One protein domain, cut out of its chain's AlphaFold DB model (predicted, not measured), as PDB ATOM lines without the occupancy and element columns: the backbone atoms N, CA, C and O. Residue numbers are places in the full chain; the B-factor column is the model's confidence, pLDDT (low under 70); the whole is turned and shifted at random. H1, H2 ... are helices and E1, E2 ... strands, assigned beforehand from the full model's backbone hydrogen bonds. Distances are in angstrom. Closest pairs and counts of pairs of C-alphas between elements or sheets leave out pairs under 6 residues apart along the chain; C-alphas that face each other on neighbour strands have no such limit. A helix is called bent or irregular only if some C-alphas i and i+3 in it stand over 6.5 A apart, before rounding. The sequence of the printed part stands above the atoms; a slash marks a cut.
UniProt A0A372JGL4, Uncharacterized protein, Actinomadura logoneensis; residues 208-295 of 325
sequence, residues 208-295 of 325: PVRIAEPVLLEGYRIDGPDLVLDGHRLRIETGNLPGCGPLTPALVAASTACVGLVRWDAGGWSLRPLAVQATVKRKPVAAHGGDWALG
ATOM      1  N   PRO A 208     270.312 282.248 261.394       71.81
ATOM      2  CA  PRO A 208     269.067 281.480 261.433       71.81
ATOM      3  C   PRO A 208     269.219 279.992 261.068       71.81
ATOM      4  O   PRO A 208     268.608 279.146 261.704       71.81
ATOM      5  N   VAL A 209     270.137 279.655 260.151       71.19
ATOM      6  CA  VAL A 209     270.471 278.256 259.789       71.19
ATOM      7  C   VAL A 209     270.965 277.379 260.959       71.19
ATOM      8  O   VAL A 209     270.952 276.149 260.857       71.19
ATOM      9  N   ARG A 210     271.448 278.001 262.048       75.38
ATOM     10  CA  ARG A 210     271.901 277.336 263.282       75.38
ATOM     11  C   ARG A 210     270.757 277.110 264.271       75.38
ATOM     12  O   ARG A 210     270.956 276.375 265.231       75.38
ATOM     13  N   ILE A 211     269.591 277.723 264.055       82.31
ATOM     14  CA  ILE A 211     268.400 277.448 264.859       82.31
ATOM     15  C   ILE A 211     267.965 276.018 264.549       82.31
ATOM     16  O   ILE A 211     267.702 275.674 263.395       82.31
ATOM     17  N   ALA A 212     267.952 275.193 265.587       88.62
ATOM     18  CA  ALA A 212     267.625 273.780 265.531       88.62
ATOM     19  C   ALA A 212     267.051 273.373 266.891       88.62
ATOM     20  O   ALA A 212     267.751 272.789 267.719       88.62
ATOM     21  N   GLU A 213     265.799 273.758 267.125       92.19
ATOM     22  CA  GLU A 213     265.118 273.540 268.401       92.19
ATOM     23  C   GLU A 213     264.530 272.123 268.453       92.19
ATOM     24  O   GLU A 213     263.707 271.793 267.592       92.19
ATOM     25  N   PRO A 214     264.935 271.266 269.409       96.19
ATOM     26  CA  PRO A 214     264.351 269.943 269.577       96.19
ATOM     27  C   PRO A 214     262.871 270.023 269.945       96.19
ATOM     28  O   PRO A 214     262.489 270.697 270.895       96.19
ATOM     29  N   VAL A 215     262.038 269.288 269.214       97.12
ATOM     30  CA  VAL A 215     260.600 269.191 269.475       97.12
ATOM     31  C   VAL A 215     260.138 267.744 269.436       97.12
ATOM     32  O   VAL A 215     260.678 266.919 268.693       97.12
ATOM     33  N   LEU A 216     259.082 267.463 270.194       97.88
ATOM     34  CA  LEU A 216     258.233 266.300 269.999       97.88
ATOM     35  C   LEU A 216     256.916 266.754 269.377       97.88
ATOM     36  O   LEU A 216     256.234 267.616 269.922       97.88
ATOM     37  N   LEU A 217     256.552 266.149 268.251       97.50
ATOM     38  CA  LEU A 217     255.277 266.380 267.583       97.50
ATOM     39  C   LEU A 217     254.472 265.083 267.568       97.50
ATOM     40  O   LEU A 217     254.962 264.043 267.120       97.50
ATOM     41  N   GLU A 218     253.227 265.162 268.022       96.06
ATOM     42  CA  GLU A 218     252.245 264.074 268.048       96.06
ATOM     43  C   GLU A 218     250.884 264.613 267.595       96.06
ATOM     44  O   GLU A 218     250.680 265.823 267.544       96.06
ATOM     45  N   GLY A 219     249.953 263.731 267.222       95.19
ATOM     46  CA  GLY A 219     248.605 264.148 266.805       95.19
ATOM     47  C   GLY A 219     248.546 264.891 265.462       95.19
ATOM     48  O   GLY A 219     247.495 265.410 265.091       95.19
ATOM     49  N   TYR A 220     249.651 264.926 264.716       96.81
ATOM     50  CA  TYR A 220     249.707 265.536 263.394       96.81
ATOM     51  C   TYR A 220     249.224 264.583 262.294       96.81
ATOM     52  O   TYR A 220     249.129 263.367 262.469       96.81
ATOM     53  N   ARG A 221     248.996 265.147 261.106       96.31
ATOM     54  CA  ARG A 221     248.876 264.400 259.846       96.31
ATOM     55  C   ARG A 221     249.924 264.871 258.844       96.31
ATOM     56  O   ARG A 221     250.350 266.021 258.895       96.31
ATOM     57  N   ILE A 222     250.291 264.006 257.909       96.38
ATOM     58  CA  ILE A 222     251.152 264.371 256.782       96.38
ATOM     59  C   ILE A 222     250.277 264.722 255.576       96.38
ATOM     60  O   ILE A 222     249.408 263.939 255.193       96.38
ATOM     61  N   ASP A 223     250.501 265.897 254.988       94.88
ATOM     62  CA  ASP A 223     249.856 266.370 253.759       94.88
ATOM     63  C   ASP A 223     250.931 266.740 252.731       94.88
ATOM     64  O   ASP A 223     251.507 267.833 252.748       94.88
ATOM     65  N   GLY A 224     251.252 265.781 251.860       93.25
ATOM     66  CA  GLY A 224     252.332 265.902 250.886       93.25
ATOM     67  C   GLY A 224     253.681 266.207 251.563       93.25
ATOM     68  O   GLY A 224     254.181 265.363 252.307       93.25
ATOM     69  N   PRO A 225     254.309 267.368 251.293       93.50
ATOM     70  CA  PRO A 225     255.589 267.757 251.889       93.50
ATOM     71  C   PRO A 225     255.497 268.303 253.326       93.50
ATOM     72  O   PRO A 225     256.546 268.593 253.918       93.50
ATOM     73  N   ASP A 226     254.289 268.486 253.862       96.00
ATOM     74  CA  ASP A 226     254.053 269.217 255.104       96.00
ATOM     75  C   ASP A 226     253.515 268.316 256.216       96.00
ATOM     76  O   ASP A 226     252.720 267.403 255.989       96.00
ATOM     77  N   LEU A 227     253.901 268.646 257.443       96.88
ATOM     78  CA  LEU A 227     253.245 268.199 258.662       96.88
ATOM     79  C   LEU A 227     252.155 269.210 259.018       96.88
ATOM     80  O   LEU A 227     252.408 270.416 259.011       96.88
ATOM     81  N   VAL A 228     250.954 268.724 259.335       97.75
ATOM     82  CA  VAL A 228     249.816 269.549 259.749       97.75
ATOM     83  C   VAL A 228     249.400 269.198 261.173       97.75
ATOM     84  O   VAL A 228     248.973 268.070 261.423       97.75
ATOM     85  N   LEU A 229     249.487 270.173 262.077       96.50
ATOM     86  CA  LEU A 229     249.110 270.071 263.490       96.50
ATOM     87  C   LEU A 229     248.251 271.283 263.856       96.50
ATOM     88  O   LEU A 229     248.653 272.411 263.588       96.50
ATOM     89  N   ASP A 230     247.050 271.054 264.387       95.12
ATOM     90  CA  ASP A 230     246.100 272.112 264.775       95.12
ATOM     91  C   ASP A 230     245.852 273.179 263.688       95.12
ATOM     92  O   ASP A 230     245.671 274.363 263.954       95.12
ATOM     93  N   GLY A 231     245.865 272.760 262.418       93.38
ATOM     94  CA  GLY A 231     245.690 273.645 261.260       93.38
ATOM     95  C   GLY A 231     246.951 274.401 260.821       93.38
ATOM     96  O   GLY A 231     246.951 274.995 259.741       93.38
ATOM     97  N   HIS A 232     248.041 274.331 261.583       94.38
ATOM     98  CA  HIS A 232     249.343 274.881 261.212       94.38
ATOM     99  C   HIS A 232     250.117 273.908 260.325       94.38
ATOM    100  O   HIS A 232     250.045 272.696 260.513       94.38
ATOM    101  N   ARG A 233     250.871 274.442 259.357       95.19
ATOM    102  CA  ARG A 233     251.689 273.657 258.421       95.19
ATOM    103  C   ARG A 233     253.167 273.898 258.689       95.19
ATOM    104  O   ARG A 233     253.586 275.048 258.809       95.19
ATOM    105  N   LEU A 234     253.949 272.826 258.710       95.25
ATOM    106  CA  LEU A 234     255.400 272.869 258.838       95.25
ATOM    107  C   LEU A 234     256.039 271.999 257.755       95.25
ATOM    108  O   LEU A 234     255.745 270.808 257.649       95.25
ATOM    109  N   ARG A 235     256.920 272.589 256.942       95.56
ATOM    110  CA  ARG A 235     257.590 271.873 255.849       95.56
ATOM    111  C   ARG A 235     258.562 270.842 256.414       95.56
ATOM    112  O   ARG A 235     259.418 271.195 257.217       95.56
ATOM    113  N   ILE A 236     258.500 269.595 255.948       95.62
ATOM    114  CA  ILE A 236     259.387 268.528 256.439       95.62
ATOM    115  C   ILE A 236     260.619 268.362 255.544       95.62
ATOM    116  O   ILE A 236     260.510 268.171 254.335       95.62
ATOM    117  N   GLU A 237     261.817 268.355 256.112       93.25
ATOM    118  CA  GLU A 237     263.079 268.252 255.372       93.25
ATOM    119  C   GLU A 237     263.418 266.817 254.931       93.25
ATOM    120  O   GLU A 237     264.466 266.268 255.255       93.25
ATOM    121  N   THR A 238     262.547 266.188 254.142       90.12
ATOM    122  CA  THR A 238     262.743 264.810 253.656       90.12
ATOM    123  C   THR A 238     263.826 264.669 252.584       90.12
ATOM    124  O   THR A 238     264.359 263.581 252.397       90.12
ATOM    125  N   GLY A 239     264.166 265.757 251.882       85.88
ATOM    126  CA  GLY A 239     265.211 265.769 250.847       85.88
ATOM    127  C   GLY A 239     266.642 265.830 251.389       85.88
ATOM    128  O   GLY A 239     267.571 265.570 250.636       85.88
ATOM    129  N   ASN A 240     266.805 266.148 252.677       81.31
ATOM    130  CA  ASN A 240     268.101 266.306 253.345       81.31
ATOM    131  C   ASN A 240     268.285 265.295 254.490       81.31
ATOM    132  O   ASN A 240     269.059 265.545 255.411       81.31
ATOM    133  N   LEU A 241     267.544 264.181 254.472       87.81
ATOM    134  CA  LEU A 241     267.729 263.122 255.463       87.81
ATOM    135  C   LEU A 241     269.133 262.508 255.313       87.81
ATOM    136  O   LEU A 241     269.566 262.280 254.179       87.81
ATOM    137  N   PRO A 242     269.837 262.213 256.421       84.00
ATOM    138  CA  PRO A 242     271.148 261.579 256.366       84.00
ATOM    139  C   PRO A 242     271.131 260.264 255.588       84.00
ATOM    140  O   PRO A 242     270.410 259.335 255.947       84.00
ATOM    141  N   GLY A 243     271.986 260.145 254.569       83.44
ATOM    142  CA  GLY A 243     272.098 258.921 253.768       83.44
ATOM    143  C   GLY A 243     272.673 257.716 254.527       83.44
ATOM    144  O   GLY A 243     272.662 256.605 254.004       83.44
ATOM    145  N   CYS A 244     273.204 257.922 255.736       83.00
ATOM    146  CA  CYS A 244     273.702 256.857 256.603       83.00
ATOM    147  C   CYS A 244     272.605 256.201 257.455       83.00
ATOM    148  O   CYS A 244     272.776 255.050 257.843       83.00
ATOM    149  N   GLY A 245     271.509 256.907 257.755       83.44
ATOM    150  CA  GLY A 245     270.482 256.464 258.699       83.44
ATOM    151  C   GLY A 245     269.293 255.756 258.045       83.44
ATOM    152  O   GLY A 245     269.114 255.812 256.831       83.44
ATOM    153  N   PRO A 246     268.430 255.104 258.845       86.94
ATOM    154  CA  PRO A 246     267.268 254.378 258.333       86.94
ATOM    155  C   PRO A 246     266.084 255.288 257.973       86.94
ATOM    156  O   PRO A 246     265.085 254.800 257.445       86.94
ATOM    157  N   LEU A 247     266.136 256.583 258.306       91.38
ATOM    158  CA  LEU A 247     265.032 257.508 258.066       91.38
ATOM    159  C   LEU A 247     264.815 257.696 256.564       91.38
ATOM    160  O   LEU A 247     265.718 258.079 255.825       91.38
ATOM    161  N   THR A 248     263.582 257.474 256.118       91.38
ATOM    162  CA  THR A 248     263.184 257.649 254.720       91.38
ATOM    163  C   THR A 248     261.941 258.527 254.625       91.38
ATOM    164  O   THR A 248     261.147 258.566 255.571       91.38
ATOM    165  N   PRO A 249     261.692 259.173 253.469       93.81
ATOM    166  CA  PRO A 249     260.447 259.904 253.246       93.81
ATOM    167  C   PRO A 249     259.195 259.045 253.487       93.81
ATOM    168  O   PRO A 249     258.196 259.552 253.981       93.81
ATOM    169  N   ALA A 250     259.257 257.741 253.194       92.56
ATOM    170  CA  ALA A 250     258.150 256.814 253.418       92.56
ATOM    171  C   ALA A 250     257.870 256.570 254.912       92.56
ATOM    172  O   ALA A 250     256.710 256.555 255.315       92.56
ATOM    173  N   LEU A 251     258.913 256.418 255.738       93.75
ATOM    174  CA  LEU A 251     258.748 256.276 257.190       93.75
ATOM    175  C   LEU A 251     258.186 257.551 257.822       93.75
ATOM    176  O   LEU A 251     257.308 257.467 258.674       93.75
ATOM    177  N   VAL A 252     258.648 258.717 257.364       95.38
ATOM    178  CA  VAL A 252     258.136 260.026 257.798       95.38
ATOM    179  C   VAL A 252     256.683 260.231 257.358       95.38
ATOM    180  O   VAL A 252     255.878 260.770 258.105       95.38
ATOM    181  N   ALA A 253     256.305 259.784 256.160       94.88
ATOM    182  CA  ALA A 253     254.919 259.881 255.702       94.88
ATOM    183  C   ALA A 253     253.960 258.988 256.512       94.88
ATOM    184  O   ALA A 253     252.783 259.315 256.652       94.88
ATOM    185  N   ALA A 254     254.454 257.862 257.033       94.56
ATOM    186  CA  ALA A 254     253.675 256.891 257.798       94.56
ATOM    187  C   ALA A 254     253.693 257.131 259.320       94.56
ATOM    188  O   ALA A 254     253.088 256.354 260.066       94.56
ATOM    189  N   SER A 255     254.414 258.146 259.801       96.44
ATOM    190  CA  SER A 255     254.633 258.339 261.229       96.44
ATOM    191  C   SER A 255     253.461 259.013 261.936       96.44
ATOM    192  O   SER A 255     252.748 259.843 261.381       96.44
ATOM    193  N   THR A 256     253.280 258.638 263.198       95.38
ATOM    194  CA  THR A 256     252.268 259.160 264.125       95.38
ATOM    195  C   THR A 256     252.878 260.036 265.221       95.38
ATOM    196  O   THR A 256     252.162 260.791 265.869       95.38
ATOM    197  N   ALA A 257     254.194 259.937 265.432       97.38
ATOM    198  CA  ALA A 257     254.965 260.818 266.302       97.38
ATOM    199  C   ALA A 257     256.350 261.079 265.692       97.38
ATOM    200  O   ALA A 257     256.887 260.238 264.967       97.38
ATOM    201  N   CYS A 258     256.915 262.258 265.947       97.94
ATOM    202  CA  CYS A 258     258.231 262.654 265.451       97.94
ATOM    203  C   CYS A 258     258.993 263.430 266.525       97.94
ATOM    204  O   CYS A 258     258.494 264.432 267.031       97.94
ATOM    205  N   VAL A 259     260.212 262.980 266.829       98.12
ATOM    206  CA  VAL A 259     261.229 263.821 267.468       98.12
ATOM    207  C   VAL A 259     262.027 264.466 266.343       98.12
ATOM    208  O   VAL A 259     262.530 263.771 265.455       98.12
ATOM    209  N   GLY A 260     262.127 265.788 266.342       96.94
ATOM    210  CA  GLY A 260     262.776 266.524 265.264       96.94
ATOM    211  C   GLY A 260     263.360 267.852 265.711       96.94
ATOM    212  O   GLY A 260     263.298 268.204 266.883       96.94
ATOM    213  N   LEU A 261     263.934 268.578 264.757       95.69
ATOM    214  CA  LEU A 261     264.481 269.917 264.942       95.69
ATOM    215  C   LEU A 261     263.639 270.913 264.156       95.69
ATOM    216  O   LEU A 261     263.525 270.788 262.933       95.69
ATOM    217  N   VAL A 262     263.088 271.913 264.835       94.56
ATOM    218  CA  VAL A 262     262.487 273.078 264.187       94.56
ATOM    219  C   VAL A 262     263.602 274.043 263.803       94.56
ATOM    220  O   VAL A 262     264.392 274.476 264.644       94.56
ATOM    221  N   ARG A 263     263.688 274.354 262.510       91.00
ATOM    222  CA  ARG A 263     264.766 275.150 261.917       91.00
ATOM    223  C   ARG A 263     264.203 276.314 261.132       91.00
ATOM    224  O   ARG A 263     263.117 276.209 260.568       91.00
ATOM    225  N   TRP A 264     264.958 277.405 261.058       86.44
ATOM    226  CA  TRP A 264     264.652 278.501 260.146       86.44
ATOM    227  C   TRP A 264     265.636 278.502 258.985       86.44
ATOM    228  O   TRP A 264     266.833 278.742 259.167       86.44
ATOM    229  N   ASP A 265     265.125 278.300 257.777       76.81
ATOM    230  CA  ASP A 265     265.916 278.405 256.556       76.81
ATOM    231  C   ASP A 265     265.109 279.053 255.428       76.81
ATOM    232  O   ASP A 265     263.882 278.990 255.382       76.81
ATOM    233  N   ALA A 266     265.808 279.741 254.526       75.81
ATOM    234  CA  ALA A 266     265.250 280.366 253.327       75.81
ATOM    235  C   ALA A 266     264.010 281.268 253.547       75.81
ATOM    236  O   ALA A 266     263.287 281.563 252.595       75.81
ATOM    237  N   GLY A 267     263.800 281.778 254.765       80.75
ATOM    238  CA  GLY A 267     262.667 282.641 255.110       80.75
ATOM    239  C   GLY A 267     261.429 281.913 255.642       80.75
ATOM    240  O   GLY A 267     260.363 282.523 255.669       80.75
ATOM    241  N   GLY A 268     261.548 280.647 256.050       88.31
ATOM    242  CA  GLY A 268     260.460 279.900 256.674       88.31
ATOM    243  C   GLY A 268     260.939 278.887 257.713       88.31
ATOM    244  O   GLY A 268     262.122 278.555 257.789       88.31
ATOM    245  N   TRP A 269     259.988 278.400 258.509       92.12
ATOM    246  CA  TRP A 269     260.208 277.300 259.441       92.12
ATOM    247  C   TRP A 269     260.093 275.949 258.734       92.12
ATOM    248  O   TRP A 269     259.218 275.742 257.886       92.12
ATOM    249  N   SER A 270     260.946 275.015 259.127       94.12
ATOM    250  CA  SER A 270     260.957 273.631 258.666       94.12
ATOM    251  C   SER A 270     261.200 272.667 259.827       94.12
ATOM    252  O   SER A 270     261.679 273.054 260.893       94.12
ATOM    253  N   LEU A 271     260.851 271.398 259.617       95.69
ATOM    254  CA  LEU A 271     261.103 270.297 260.538       95.69
ATOM    255  C   LEU A 271     262.128 269.344 259.937       95.69
ATOM    256  O   LEU A 271     261.870 268.745 258.890       95.69
ATOM    257  N   ARG A 272     263.239 269.125 260.636       95.06
ATOM    258  CA  ARG A 272     264.169 268.032 260.346       95.06
ATOM    259  C   ARG A 272     263.888 266.840 261.262       95.06
ATOM    260  O   ARG A 272     264.116 266.959 262.465       95.06
ATOM    261  N   PRO A 273     263.411 265.699 260.740       96.69
ATOM    262  CA  PRO A 273     263.189 264.513 261.561       96.69
ATOM    263  C   PRO A 273     264.504 263.952 262.119       96.69
ATOM    264  O   PRO A 273     265.452 263.751 261.362       96.69
ATOM    265  N   LEU A 274     264.533 263.656 263.421       96.62
ATOM    266  CA  LEU A 274     265.615 262.917 264.086       96.62
ATOM    267  C   LEU A 274     265.197 261.492 264.444       96.62
ATOM    268  O   LEU A 274     266.021 260.582 264.433       96.62
ATOM    269  N   ALA A 275     263.922 261.286 264.758       96.88
ATOM    270  CA  ALA A 275     263.320 259.976 264.933       96.88
ATOM    271  C   ALA A 275     261.829 260.037 264.597       96.88
ATOM    272  O   ALA A 275     261.168 261.061 264.788       96.88
ATOM    273  N   VAL A 276     261.283 258.921 264.122       97.38
ATOM    274  CA  VAL A 276     259.852 258.778 263.850       97.38
ATOM    275  C   VAL A 276     259.309 257.501 264.470       97.38
ATOM    276  O   VAL A 276     259.988 256.478 264.505       97.38
ATOM    277  N   GLN A 277     258.072 257.565 264.947       96.88
ATOM    278  CA  GLN A 277     257.305 256.421 265.424       96.88
ATOM    279  C   GLN A 277     256.100 256.224 264.513       96.88
ATOM    280  O   GLN A 277     255.401 257.182 264.193       96.88
ATOM    281  N   ALA A 278     255.844 254.981 264.123       93.00
ATOM    282  CA  ALA A 278     254.645 254.565 263.410       93.00
ATOM    283  C   ALA A 278     253.967 253.415 264.164       93.00
ATOM    284  O   ALA A 278     254.582 252.742 264.992       93.00
ATOM    285  N   THR A 279     252.696 253.158 263.859       87.69
ATOM    286  CA  THR A 279     251.961 252.028 264.442       87.69
ATOM    287  C   THR A 279     251.843 250.894 263.431       87.69
ATOM    288  O   THR A 279     251.152 251.016 262.423       87.69
ATOM    289  N   VAL A 280     252.461 249.747 263.720       86.31
ATOM    290  CA  VAL A 280     252.380 248.533 262.894       86.31
ATOM    291  C   VAL A 280     251.738 247.425 263.717       86.31
ATOM    292  O   VAL A 280     252.210 247.094 264.800       86.31
ATOM    293  N   LYS A 281     250.637 246.838 263.227       85.62
ATOM    294  CA  LYS A 281     249.876 245.800 263.958       85.62
ATOM    295  C   LYS A 281     249.553 246.209 265.410       85.62
ATOM    296  O   LYS A 281     249.655 245.395 266.324       85.62
ATOM    297  N   ARG A 282     249.173 247.479 265.611       82.94
ATOM    298  CA  ARG A 282     248.890 248.101 266.925       82.94
ATOM    299  C   ARG A 282     250.084 248.182 267.888       82.94
ATOM    300  O   ARG A 282     249.879 248.444 269.067       82.94
ATOM    301  N   LYS A 283     251.312 247.972 267.414       81.06
ATOM    302  CA  LYS A 283     252.531 248.173 268.202       81.06
ATOM    303  C   LYS A 283     253.307 249.375 267.662       81.06
ATOM    304  O   LYS A 283     253.413 249.499 266.437       81.06
ATOM    305  N   PRO A 284     253.840 250.248 268.534       85.69
ATOM    306  CA  PRO A 284     254.733 251.302 268.094       85.69
ATOM    307  C   PRO A 284     256.025 250.677 267.564       85.69
ATOM    308  O   PRO A 284     256.591 249.768 268.172       85.69
ATOM    309  N   VAL A 285     256.470 251.162 266.411       91.81
ATOM    310  CA  VAL A 285     257.771 250.855 265.821       91.81
ATOM    311  C   VAL A 285     258.454 252.186 265.559       91.81
ATOM    312  O   VAL A 285     257.856 253.071 264.946       91.81
ATOM    313  N   ALA A 286     259.679 252.328 266.048       93.75
ATOM    314  CA  ALA A 286     260.466 253.540 265.895       93.75
ATOM    315  C   ALA A 286     261.607 253.328 264.896       93.75
ATOM    316  O   ALA A 286     262.151 252.229 264.788       93.75
ATOM    317  N   ALA A 287     261.956 254.393 264.184       93.88
ATOM    318  CA  ALA A 287     263.187 254.504 263.420       93.88
ATOM    319  C   ALA A 287     263.916 255.760 263.893       93.88
ATOM    320  O   ALA A 287     263.329 256.848 263.913       93.88
ATOM    321  N   HIS A 288     265.182 255.613 264.265       93.94
ATOM    322  CA  HIS A 288     266.003 256.695 264.785       93.94
ATOM    323  C   HIS A 288     267.105 257.033 263.791       93.94
ATOM    324  O   HIS A 288     267.739 256.155 263.209       93.94
ATOM    325  N   GLY A 289     267.385 258.324 263.638       89.88
ATOM    326  CA  GLY A 289     268.468 258.815 262.798       89.88
ATOM    327  C   GLY A 289     269.815 258.202 263.169       89.88
ATOM    328  O   GLY A 289     270.628 258.033 262.277       89.88
ATOM    329  N   GLY A 290     270.014 257.816 264.437       88.81
ATOM    330  CA  GLY A 290     271.235 257.199 264.967       88.81
ATOM    331  C   GLY A 290     271.317 255.676 264.877       88.81
ATOM    332  O   GLY A 290     272.337 255.125 265.270       88.81
ATOM    333  N   ASP A 291     270.307 254.977 264.343       89.38
ATOM    334  CA  ASP A 291     270.342 253.503 264.262       89.38
ATOM    335  C   ASP A 291     271.468 252.980 263.344       89.38
ATOM    336  O   ASP A 291     271.785 251.795 263.384       89.38
ATOM    337  N   TRP A 292     272.124 253.841 262.553       85.31
ATOM    338  CA  TRP A 292     273.365 253.493 261.846       85.31
ATOM    339  C   TRP A 292     274.517 253.118 262.783       85.31
ATOM    340  O   TRP A 292     275.478 252.496 262.339       85.31
ATOM    341  N   ALA A 293     274.436 253.463 264.073       85.38
ATOM    342  CA  ALA A 293     275.406 253.043 265.080       85.38
ATOM    343  C   ALA A 293     275.385 251.520 265.318       85.38
ATOM    344  O   ALA A 293     276.355 250.963 265.817       85.38
ATOM    345  N   LEU A 294     274.322 250.827 264.885       77.12
ATOM    346  CA  LEU A 294     274.249 249.360 264.827       77.12
ATOM    347  C   LEU A 294     275.009 248.773 263.619       77.12
ATOM    348  O   LEU A 294     274.968 247.563 263.388       77.12
ATOM    349  N   GLY A 295     275.661 249.617 262.816       75.75
ATOM    350  CA  GLY A 295     276.147 249.285 261.484       75.75
ATOM    351  C   GLY A 295     275.066 249.476 260.408       75.75
ATOM    352  O   GLY A 295     274.005 250.055 260.660       75.75
TER     353      GLY A 295
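AT A GLANCE: This is residues 208 to 295 of the 325 residues of an uncharacterized protein of Actinomadura logoneensis (UniProt A0A372JGL4). A strongly twisted sheet of seven strands is built along one long, bent strand, E6, with E5 and then E1 beside it on one side, and E7 and the small meander E2, E3, E4 joining different parts of its other side. The short helix H1 packs on one face, and H2 lies off the sheet after E7. The 88 printed residues run E1 E2 E3 E4 H1 E5 E6 E7 H2; the branched sheet is mixed and the class mostly strand. The whole is compact, with a radius of gyration of the C-alphas of 12.7 A and spans of 38 by 31 by 20 A.

IN THESE COORDINATES: Find C-alpha 212 at (267.625, 273.780, 265.531), where E1, residues 212 to 218, begins its 18.4 A. Next come E2, 221 to 223, E3, 226 to 229, E4, 232 to 236, and H1, 249 to 253. E5, 257 to 265, spans 22.9 A and E6, 268 to 280, 33.0 A. E7, 283 to 288, spans 16.3 A; H2, 291 to 294, ends at C-alpha 294, (274.249, 249.360, 264.827).

HOW THE PARTS SIT: Start at E6, which bends by 66 degrees at residue 274. It forms antiparallel hairpins with E5, N 263 to O 270 at 2.9 A, and E7, N 278 to O 285 at 2.9 A; E5, E6, E7 are a second meander, each strand the antiparallel neighbour of the one before. E4 is its parallel neighbour, N 271 to O 235 at 2.8 A. E1 lies on one side of E5 and E6 on the other side; E1 and E5 are antiparallel, N 215 to O 260 at 2.9 A. Hairpins E3 and E4, N 227 to O 234 at 2.8 A, and E2 and E3, N 221 to O 228 at 2.9 A, complete the sheet. H1 is on it at a height of 6.6 A, only just over E5 with 3 of its 5 C-alphas; the closest C-alphas of H1 and E6 are Val 252 and Val 276, 6.4 A. H1's O i to N i+4 pair is within hydrogen-bond range; H2 is too short for one and is not on the sheet.

THE WHOLE: The C-alphas of Pro 208 and Lys 281 are the farthest apart, 40.6 A. The printed part has no cut, and its one long link is E4 to H1, residues 237 to 248. No printed residue is under pLDDT 70.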